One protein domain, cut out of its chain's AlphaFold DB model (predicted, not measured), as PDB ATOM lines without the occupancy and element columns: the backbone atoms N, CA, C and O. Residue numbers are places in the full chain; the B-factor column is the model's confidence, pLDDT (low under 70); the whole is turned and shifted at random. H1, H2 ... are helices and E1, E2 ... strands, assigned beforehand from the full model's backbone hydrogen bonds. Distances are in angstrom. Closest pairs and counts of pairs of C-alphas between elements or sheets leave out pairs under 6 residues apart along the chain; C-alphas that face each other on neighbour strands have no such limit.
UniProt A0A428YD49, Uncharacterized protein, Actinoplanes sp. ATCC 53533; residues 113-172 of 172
ATOM      1  N   SER A 113     462.533 278.300 387.897       61.16
ATOM      2  CA  SER A 113     461.475 278.749 386.995       61.16
ATOM      3  C   SER A 113     460.345 277.713 386.942       61.16
ATOM      4  O   SER A 113     460.602 276.507 386.950       61.16
ATOM      5  N   GLU A 114     459.089 278.164 386.875       59.31
ATOM      6  CA  GLU A 114     457.917 277.273 386.802       59.31
ATOM      7  C   GLU A 114     457.941 276.380 385.543       59.31
ATOM      8  O   GLU A 114     457.340 275.306 385.536       59.31
ATOM      9  N   ASP A 115     458.689 276.785 384.512       57.03
ATOM     10  CA  ASP A 115     458.913 276.041 383.266       57.03
ATOM     11  C   ASP A 115     460.103 275.057 383.327       57.03
ATOM     12  O   ASP A 115     460.463 274.431 382.323       57.03
ATOM     13  N   SER A 116     460.743 274.899 384.490       63.06
ATOM     14  CA  SER A 116     461.899 274.016 384.653       63.06
ATOM     15  C   SER A 116     461.520 272.552 384.391       63.06
ATOM     16  O   SER A 116     460.677 271.964 385.066       63.06
ATOM     17  N   ALA A 117     462.195 271.911 383.430       73.88
ATOM     18  CA  ALA A 117     462.016 270.489 383.105       73.88
ATOM     19  C   ALA A 117     462.630 269.531 384.153       73.88
ATOM     20  O   ALA A 117     462.778 268.329 383.902       73.88
ATOM     21  N   ILE A 118     463.048 270.072 385.299       78.50
ATOM     22  CA  ILE A 118     463.725 269.362 386.373       78.50
ATOM     23  C   ILE A 118     462.689 268.935 387.412       78.50
ATOM     24  O   ILE A 118     462.043 269.767 388.038       78.50
ATOM     25  N   GLU A 119     462.577 267.631 387.653       83.50
ATOM     26  CA  GLU A 119     461.882 267.113 388.827       83.50
ATOM     27  C   GLU A 119     462.783 267.309 390.059       83.50
ATOM     28  O   GLU A 119     463.856 266.689 390.136       83.50
ATOM     29  N   PRO A 120     462.396 268.157 391.031       82.94
ATOM     30  CA  PRO A 120     463.230 268.433 392.188       82.94
ATOM     31  C   PRO A 120     463.425 267.181 393.050       82.94
ATOM     32  O   PRO A 120     462.497 266.422 393.330       82.94
ATOM     33  N   GLY A 121     464.653 266.973 393.510       85.69
ATOM     34  CA  GLY A 121     465.046 265.824 394.309       85.69
ATOM     35  C   GLY A 121     466.480 265.935 394.814       85.69
ATOM     36  O   GLY A 121     467.222 266.846 394.472       85.69
ATOM     37  N   LEU A 122     466.879 265.001 395.673       84.81
ATOM     38  CA  LEU A 122     468.238 264.935 396.216       84.81
ATOM     39  C   LEU A 122     468.815 263.560 395.893       84.81
ATOM     40  O   LEU A 122     468.901 262.681 396.754       84.81
ATOM     41  N   SER A 123     469.167 263.362 394.620       81.31
ATOM     42  CA  SER A 123     469.589 262.063 394.084       81.31
ATOM     43  C   SER A 123     470.984 261.616 394.544       81.31
ATOM     44  O   SER A 123     471.452 260.562 394.120       81.31
ATOM     45  N   SER A 124     471.670 262.413 395.373       81.38
ATOM     46  CA  SER A 124     472.993 262.106 395.916       81.38
ATOM     47  C   SER A 124     473.098 262.456 397.402       81.38
ATOM     48  O   SER A 124     472.458 263.387 397.892       81.38
ATOM     49  N   GLU A 125     473.966 261.736 398.114       82.19
ATOM     50  CA  GLU A 125     474.257 261.985 399.530       82.19
ATOM     51  C   GLU A 125     474.896 263.372 399.751       82.19
ATOM     52  O   GLU A 125     474.598 264.058 400.728       82.19
ATOM     53  N   LEU A 126     475.719 263.835 398.801       83.50
ATOM     54  CA  LEU A 126     476.269 265.193 398.807       83.50
ATOM     55  C   LEU A 126     475.155 266.245 398.715       83.50
ATOM     56  O   LEU A 126     475.136 267.177 399.517       83.50
ATOM     57  N   GLY A 127     474.204 266.067 397.795       82.88
ATOM     58  CA  GLY A 127     473.051 266.956 397.654       82.88
ATOM     59  C   GLY A 127     472.213 267.027 398.929       82.88
ATOM     60  O   GLY A 127     471.865 268.120 399.371       82.88
ATOM     61  N   GLN A 128     471.970 265.886 399.585       87.88
ATOM     62  CA  GLN A 128     471.255 265.838 400.869       87.88
ATOM     63  C   GLN A 128     471.967 266.626 401.969       87.88
ATOM     64  O   GLN A 128     471.338 267.405 402.689       87.88
ATOM     65  N   ARG A 129     473.287 266.459 402.083       89.19
ATOM     66  CA  ARG A 129     474.099 267.165 403.080       89.19
ATOM     67  C   ARG A 129     474.142 268.669 402.824       89.19
ATOM     68  O   ARG A 129     473.984 269.439 403.768       89.19
ATOM     69  N   LEU A 130     474.325 269.084 401.570       87.31
ATOM     70  CA  LEU A 130     474.324 270.498 401.188       87.31
ATOM     71  C   LEU A 130     472.959 271.141 401.434       87.31
ATOM     72  O   LEU A 130     472.894 272.226 402.006       87.31
ATOM     73  N   HIS A 131     471.872 270.452 401.078       88.94
ATOM     74  CA  HIS A 131     470.515 270.919 401.339       88.94
ATOM     75  C   HIS A 131     470.280 271.114 402.841       88.94
ATOM     76  O   HIS A 131     469.820 272.170 403.268       88.94
ATOM     77  N   ALA A 132     470.648 270.126 403.665       86.94
ATOM     78  CA  ALA A 132     470.527 270.230 405.116       86.94
ATOM     79  C   ALA A 132     471.336 271.408 405.687       86.94
ATOM     80  O   ALA A 132     470.824 272.144 406.529       86.94
ATOM     81  N   ALA A 133     472.562 271.626 405.203       87.12
ATOM     82  CA  ALA A 133     473.385 272.764 405.608       87.12
ATOM     83  C   ALA A 133     472.758 274.110 405.201       87.12
ATOM     84  O   ALA A 133     472.739 275.045 406.000       87.12
ATOM     85  N   ALA A 134     472.198 274.207 403.990       84.38
ATOM     86  CA  ALA A 134     471.513 275.408 403.517       84.38
ATOM     87  C   ALA A 134     470.272 275.731 404.365       84.38
ATOM     88  O   ALA A 134     470.097 276.880 404.775       84.38
ATOM     89  N   VAL A 135     469.464 274.717 404.702       90.00
ATOM     90  CA  VAL A 135     468.308 274.863 405.604       90.00
ATOM     91  C   VAL A 135     468.750 275.314 406.996       90.00
ATOM     92  O   VAL A 135     468.193 276.266 407.536       90.00
ATOM     93  N   GLN A 136     469.781 274.687 407.569       87.75
ATOM     94  CA  GLN A 136     470.314 275.073 408.884       87.75
ATOM     95  C   GLN A 136     470.858 276.508 408.906       87.75
ATOM     96  O   GLN A 136     470.774 277.177 409.932       87.75
ATOM     97  N   ALA A 137     471.381 276.990 407.779       83.50
ATOM     98  CA  ALA A 137     471.861 278.358 407.618       83.50
ATOM     99  C   ALA A 137     470.749 279.379 407.287       83.50
ATOM    100  O   ALA A 137     471.067 280.544 407.053       83.50
ATOM    101  N   GLY A 138     469.474 278.967 407.225       79.75
ATOM    102  CA  GLY A 138     468.347 279.843 406.875       79.75
ATOM    103  C   GLY A 138     468.346 280.309 405.413       79.75
ATOM    104  O   GLY A 138     467.783 281.352 405.097       79.75
ATOM    105  N   ARG A 139     469.010 279.574 404.511       79.19
ATOM    106  CA  ARG A 139     469.130 279.917 403.085       79.19
ATOM    107  C   ARG A 139     468.113 279.133 402.259       79.19
ATOM    108  O   ARG A 139     468.481 278.228 401.513       79.19
ATOM    109  N   GLU A 140     466.837 279.477 402.403       80.12
ATOM    110  CA  GLU A 140     465.706 278.737 401.812       80.12
ATOM    111  C   GLU A 140     465.784 278.641 400.283       80.12
ATOM    112  O   GLU A 140     465.639 277.558 399.723       80.12
ATOM    113  N   PHE A 141     466.127 279.741 399.613       75.19
ATOM    114  CA  PHE A 141     466.298 279.771 398.160       75.19
ATOM    115  C   PHE A 141     467.434 278.857 397.674       75.19
ATOM    116  O   PHE A 141     467.297 278.144 396.684       75.19
ATOM    117  N   VAL A 142     468.544 278.799 398.419       82.56
ATOM    118  CA  VAL A 142     469.665 277.895 398.113       82.56
ATOM    119  C   VAL A 142     469.258 276.442 398.338       82.56
ATOM    120  O   VAL A 142     469.582 275.584 397.522       82.56
ATOM    121  N   ALA A 143     468.524 276.152 399.415       83.69
ATOM    122  CA  ALA A 143     467.988 274.816 399.657       83.69
ATOM    123  C   ALA A 143     467.065 274.374 398.508       83.69
ATOM    124  O   ALA A 143     467.234 273.272 397.986       83.69
ATOM    125  N   ALA A 144     466.172 275.251 398.042       84.25
ATOM    126  CA  ALA A 144     465.320 274.989 396.885       84.25
ATOM    127  C   ALA A 144     466.133 274.791 395.592       84.25
ATOM    128  O   ALA A 144     465.917 273.821 394.870       84.25
ATOM    129  N   GLY A 145     467.123 275.639 395.308       82.62
ATOM    130  CA  GLY A 145     467.992 275.471 394.137       82.62
ATOM    131  C   GLY A 145     468.765 274.145 394.153       82.62
ATOM    132  O   GLY A 145     468.915 273.495 393.118       82.62
ATOM    133  N   LEU A 146     469.188 273.677 395.333       86.88
ATOM    134  CA  LEU A 146     469.875 272.392 395.489       86.88
ATOM    135  C   LEU A 146     468.984 271.195 395.145       86.88
ATOM    136  O   LEU A 146     469.503 270.215 394.612       86.88
ATOM    137  N   THR A 147     467.670 271.250 395.387       86.44
ATOM    138  CA  THR A 147     466.770 270.168 394.946       86.44
ATOM    139  C   THR A 147     466.629 270.124 393.427       86.44
ATOM    140  O   THR A 147     466.376 269.064 392.873       86.44
ATOM    141  N   HIS A 148     466.856 271.232 392.726       85.19
ATOM    142  CA  HIS A 148     466.842 271.252 391.265       85.19
ATOM    143  C   HIS A 148     468.206 270.812 390.709       85.19
ATOM    144  O   HIS A 148     468.280 269.919 389.867       85.19
ATOM    145  N   LEU A 149     469.314 271.313 391.265       84.19
ATOM    146  CA  LEU A 149     470.668 270.880 390.889       84.19
ATOM    147  C   LEU A 149     470.882 269.366 391.088       84.19
ATOM    148  O   LEU A 149     471.478 268.683 390.247       84.19
ATOM    149  N   PHE A 150     470.384 268.831 392.207       87.00
ATOM    150  CA  PHE A 150     470.429 267.405 392.543       87.00
ATOM    151  C   PHE A 150     469.148 266.640 392.152       87.00
ATOM    152  O   PHE A 150     468.984 265.474 392.528       87.00
ATOM    153  N   GLY A 151     468.276 267.280 391.368       86.31
ATOM    154  CA  GLY A 151     467.032 266.724 390.843       86.31
ATOM    155  C   GLY A 151     467.237 265.838 389.619       86.31
ATOM    156  O   GLY A 151     468.363 265.546 389.209       86.31
ATOM    157  N   GLN A 152     466.143 265.375 389.026       86.69
ATOM    158  CA  GLN A 152     466.174 264.551 387.821       86.69
ATOM    159  C   GLN A 152     465.640 265.319 386.625       86.69
ATOM    160  O   GLN A 152     464.667 266.053 386.721       86.69
ATOM    161  N   LEU A 153     466.255 265.102 385.474       86.44
ATOM    162  CA  LEU A 153     465.822 265.668 384.212       86.44
ATOM    163  C   LEU A 153     465.803 264.580 383.144       86.44
ATOM    164  O   LEU A 153     466.616 263.651 383.150       86.44
ATOM    165  N   SER A 154     464.797 264.654 382.275       84.69
ATOM    166  CA  SER A 154     464.585 263.685 381.202       84.69
ATOM    167  C   SER A 154     465.112 264.269 379.901       84.69
ATOM    168  O   SER A 154     464.694 265.350 379.494       84.69
ATOM    169  N   CYS A 155     466.013 263.557 379.223       79.25
ATOM    170  CA  CYS A 155     466.479 263.978 377.908       79.25
ATOM    171  C   CYS A 155     465.287 264.022 376.933       79.25
ATOM    172  O   CYS A 155     464.674 262.974 376.704       79.25
ATOM    173  N   PRO A 156     464.978 265.165 376.296       76.38
ATOM    174  CA  PRO A 156     463.837 265.267 375.386       76.38
ATOM    175  C   PRO A 156     464.012 264.430 374.109       76.38
ATOM    176  O   PRO A 156     463.036 264.126 373.434       76.38
ATOM    177  N   ASN A 157     465.247 264.033 373.779       78.75
ATOM    178  CA  ASN A 157     465.553 263.275 372.567       78.75
ATOM    179  C   ASN A 157     465.488 261.748 372.759       78.75
ATOM    180  O   ASN A 157     465.074 261.033 371.853       78.75
ATOM    181  N   CYS A 158     465.913 261.226 373.915       90.81
ATOM    182  CA  CYS A 158     465.997 259.775 374.145       90.81
ATOM    183  C   CYS A 158     465.263 259.275 375.397       90.81
ATOM    184  O   CYS A 158     465.209 258.070 375.624       90.81
ATOM    185  N   GLY A 159     464.700 260.169 376.214       82.12
ATOM    186  CA  GLY A 159     463.944 259.817 377.418       82.12
ATOM    187  C   GLY A 159     464.790 259.346 378.605       82.12
ATOM    188  O   GLY A 159     464.237 259.062 379.666       82.12
ATOM    189  N   THR A 160     466.119 259.273 378.469       85.81
ATOM    190  CA  THR A 160     467.010 258.930 379.584       85.81
ATOM    191  C   THR A 160     466.870 259.956 380.700       85.81
ATOM    192  O   THR A 160     467.004 261.158 380.462       85.81
ATOM    193  N   ARG A 161     466.643 259.472 381.921       84.94
ATOM    194  CA  ARG A 161     466.645 260.291 383.134       84.94
ATOM    195  C   ARG A 161     468.041 260.362 383.717       84.94
ATOM    196  O   ARG A 161     468.694 259.332 383.879       84.94
ATOM    197  N   PHE A 162     468.478 261.563 384.055       83.88
ATOM    198  CA  PHE A 162     469.769 261.789 384.688       83.88
ATOM    199  C   PHE A 162     469.702 262.956 385.667       83.88
ATOM    200  O   PHE A 162     468.803 263.791 385.608       83.88
ATOM    201  N   ASN A 163     470.656 262.986 386.592       83.50
ATOM    202  CA  ASN A 163     470.882 264.136 387.453       83.50
ATOM    203  C   ASN A 163     471.923 265.062 386.809       83.50
ATOM    204  O   ASN A 163     472.961 264.575 386.359       83.50
ATOM    205  N   LEU A 164     471.668 266.376 386.800       77.25
ATOM    206  CA  LEU A 164     472.554 267.372 386.188       77.25
ATOM    207  C   LEU A 164     473.966 267.327 386.782       77.25
ATOM    208  O   LEU A 164     474.937 267.151 386.051       77.25
ATOM    209  N   ALA A 165     474.073 267.431 388.111       78.81
ATOM    210  CA  ALA A 165     475.358 267.451 388.808       78.81
ATOM    211  C   ALA A 165     476.161 266.156 388.593       78.81
ATOM    212  O   ALA A 165     477.353 266.202 388.300       78.81
ATOM    213  N   GLY A 166     475.502 264.999 388.682       77.44
ATOM    214  CA  GLY A 166     476.117 263.696 388.438       77.44
ATOM    215  C   GLY A 166     476.556 263.505 386.986       77.44
ATOM    216  O   GLY A 166     477.614 262.933 386.745       77.44
ATOM    217  N   HIS A 167     475.784 264.014 386.023       78.88
ATOM    218  CA  HIS A 167     476.156 263.950 384.615       78.88
ATOM    219  C   HIS A 167     477.366 264.837 384.314       78.88
ATOM    220  O   HIS A 167     478.333 264.328 383.756       78.88
ATOM    221  N   LEU A 168     477.369 266.100 384.761       75.75
ATOM    222  CA  LEU A 168     478.508 267.019 384.603       75.75
ATOM    223  C   LEU A 168     479.794 266.462 385.224       75.75
ATOM    224  O   LEU A 168     480.845 266.513 384.597       75.75
ATOM    225  N   ALA A 169     479.702 265.859 386.413       73.06
ATOM    226  CA  ALA A 169     480.844 265.225 387.074       73.06
ATOM    227  C   ALA A 169     481.369 263.969 386.347       73.06
ATOM    228  O   ALA A 169     482.445 263.476 386.679       73.06
ATOM    229  N   SER A 170     480.606 263.428 385.393       69.38
ATOM    230  CA  SER A 170     480.960 262.238 384.608       69.38
ATOM    231  C   SER A 170     481.415 262.545 383.177       69.38
ATOM    232  O   SER A 170     481.812 261.618 382.470       69.38
ATOM    233  N   ILE A 171     481.349 263.811 382.739       69.81
ATOM    234  CA  ILE A 171     481.901 264.240 381.449       69.81
ATOM    235  C   ILE A 171     483.437 264.264 381.590       69.81
ATOM    236  O   ILE A 171     483.928 264.918 382.511       69.81
ATOM    237  N   PRO A 172     484.178 263.517 380.751       44.59
ATOM    238  CA  PRO A 172     485.637 263.419 380.822       44.59
ATOM    239  C   PRO A 172     486.360 264.702 380.404       44.59
ATOM    240  O   PRO A 172     485.802 265.467 379.584       44.59
TER     241      PRO A 172
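Overview. This is residues 113 to 172 of the 172 residues of an uncharacterized protein of Actinoplanes sp. ATCC 53533 (UniProt A0A428YD49). What is the shape? A helical hairpin, H1 and H2, makes one end of a flat body, and a loop running out from strand E1 and back to H3 makes the other. Residues 167 to 172 stick out. What is printed? There are 60 residues, with H1, H2, E1 and H3 in that order, mostly helix. How large? It is only just compact, close to loose: the radius of gyration of the C-alphas is 12.2 A, the spans 38 by 29 by 15 A.

Arrangement. What comes first? Residues 118 to 119 pair antiparallel with residues 152 to 153 of E1, residues 152 to 154. How do the helices stand? H1, residues 125 to 136, and H2, residues 140 to 149, touch as a hairpin, opposite ways at a shallow tilt of 13 degrees; the closest C-alphas, of His 131 and Ala 143, are 4.9 A apart. H2 and H3, residues 164 to 168, are close but not clearly touching, the closest C-alphas, of Leu 149 and Leu 164, 6.2 A apart. In H1, H2 and H3 every O i to N i+4 pair is within hydrogen-bond range.

Along the chain. Where does H1 begin? C-alpha 125 is at (474.257, 261.985, 399.530); H1 is 16.6 A long from first to last C-alpha, H2 14.3 A. Where does H3 end? C-alpha 168 is at (478.508, 267.019, 384.603).

Size, cuts and confidence. Is it cut? The printed part has no cut. Where is confidence low? Residues 113 to 116 and 170 to 172 have pLDDT under 70.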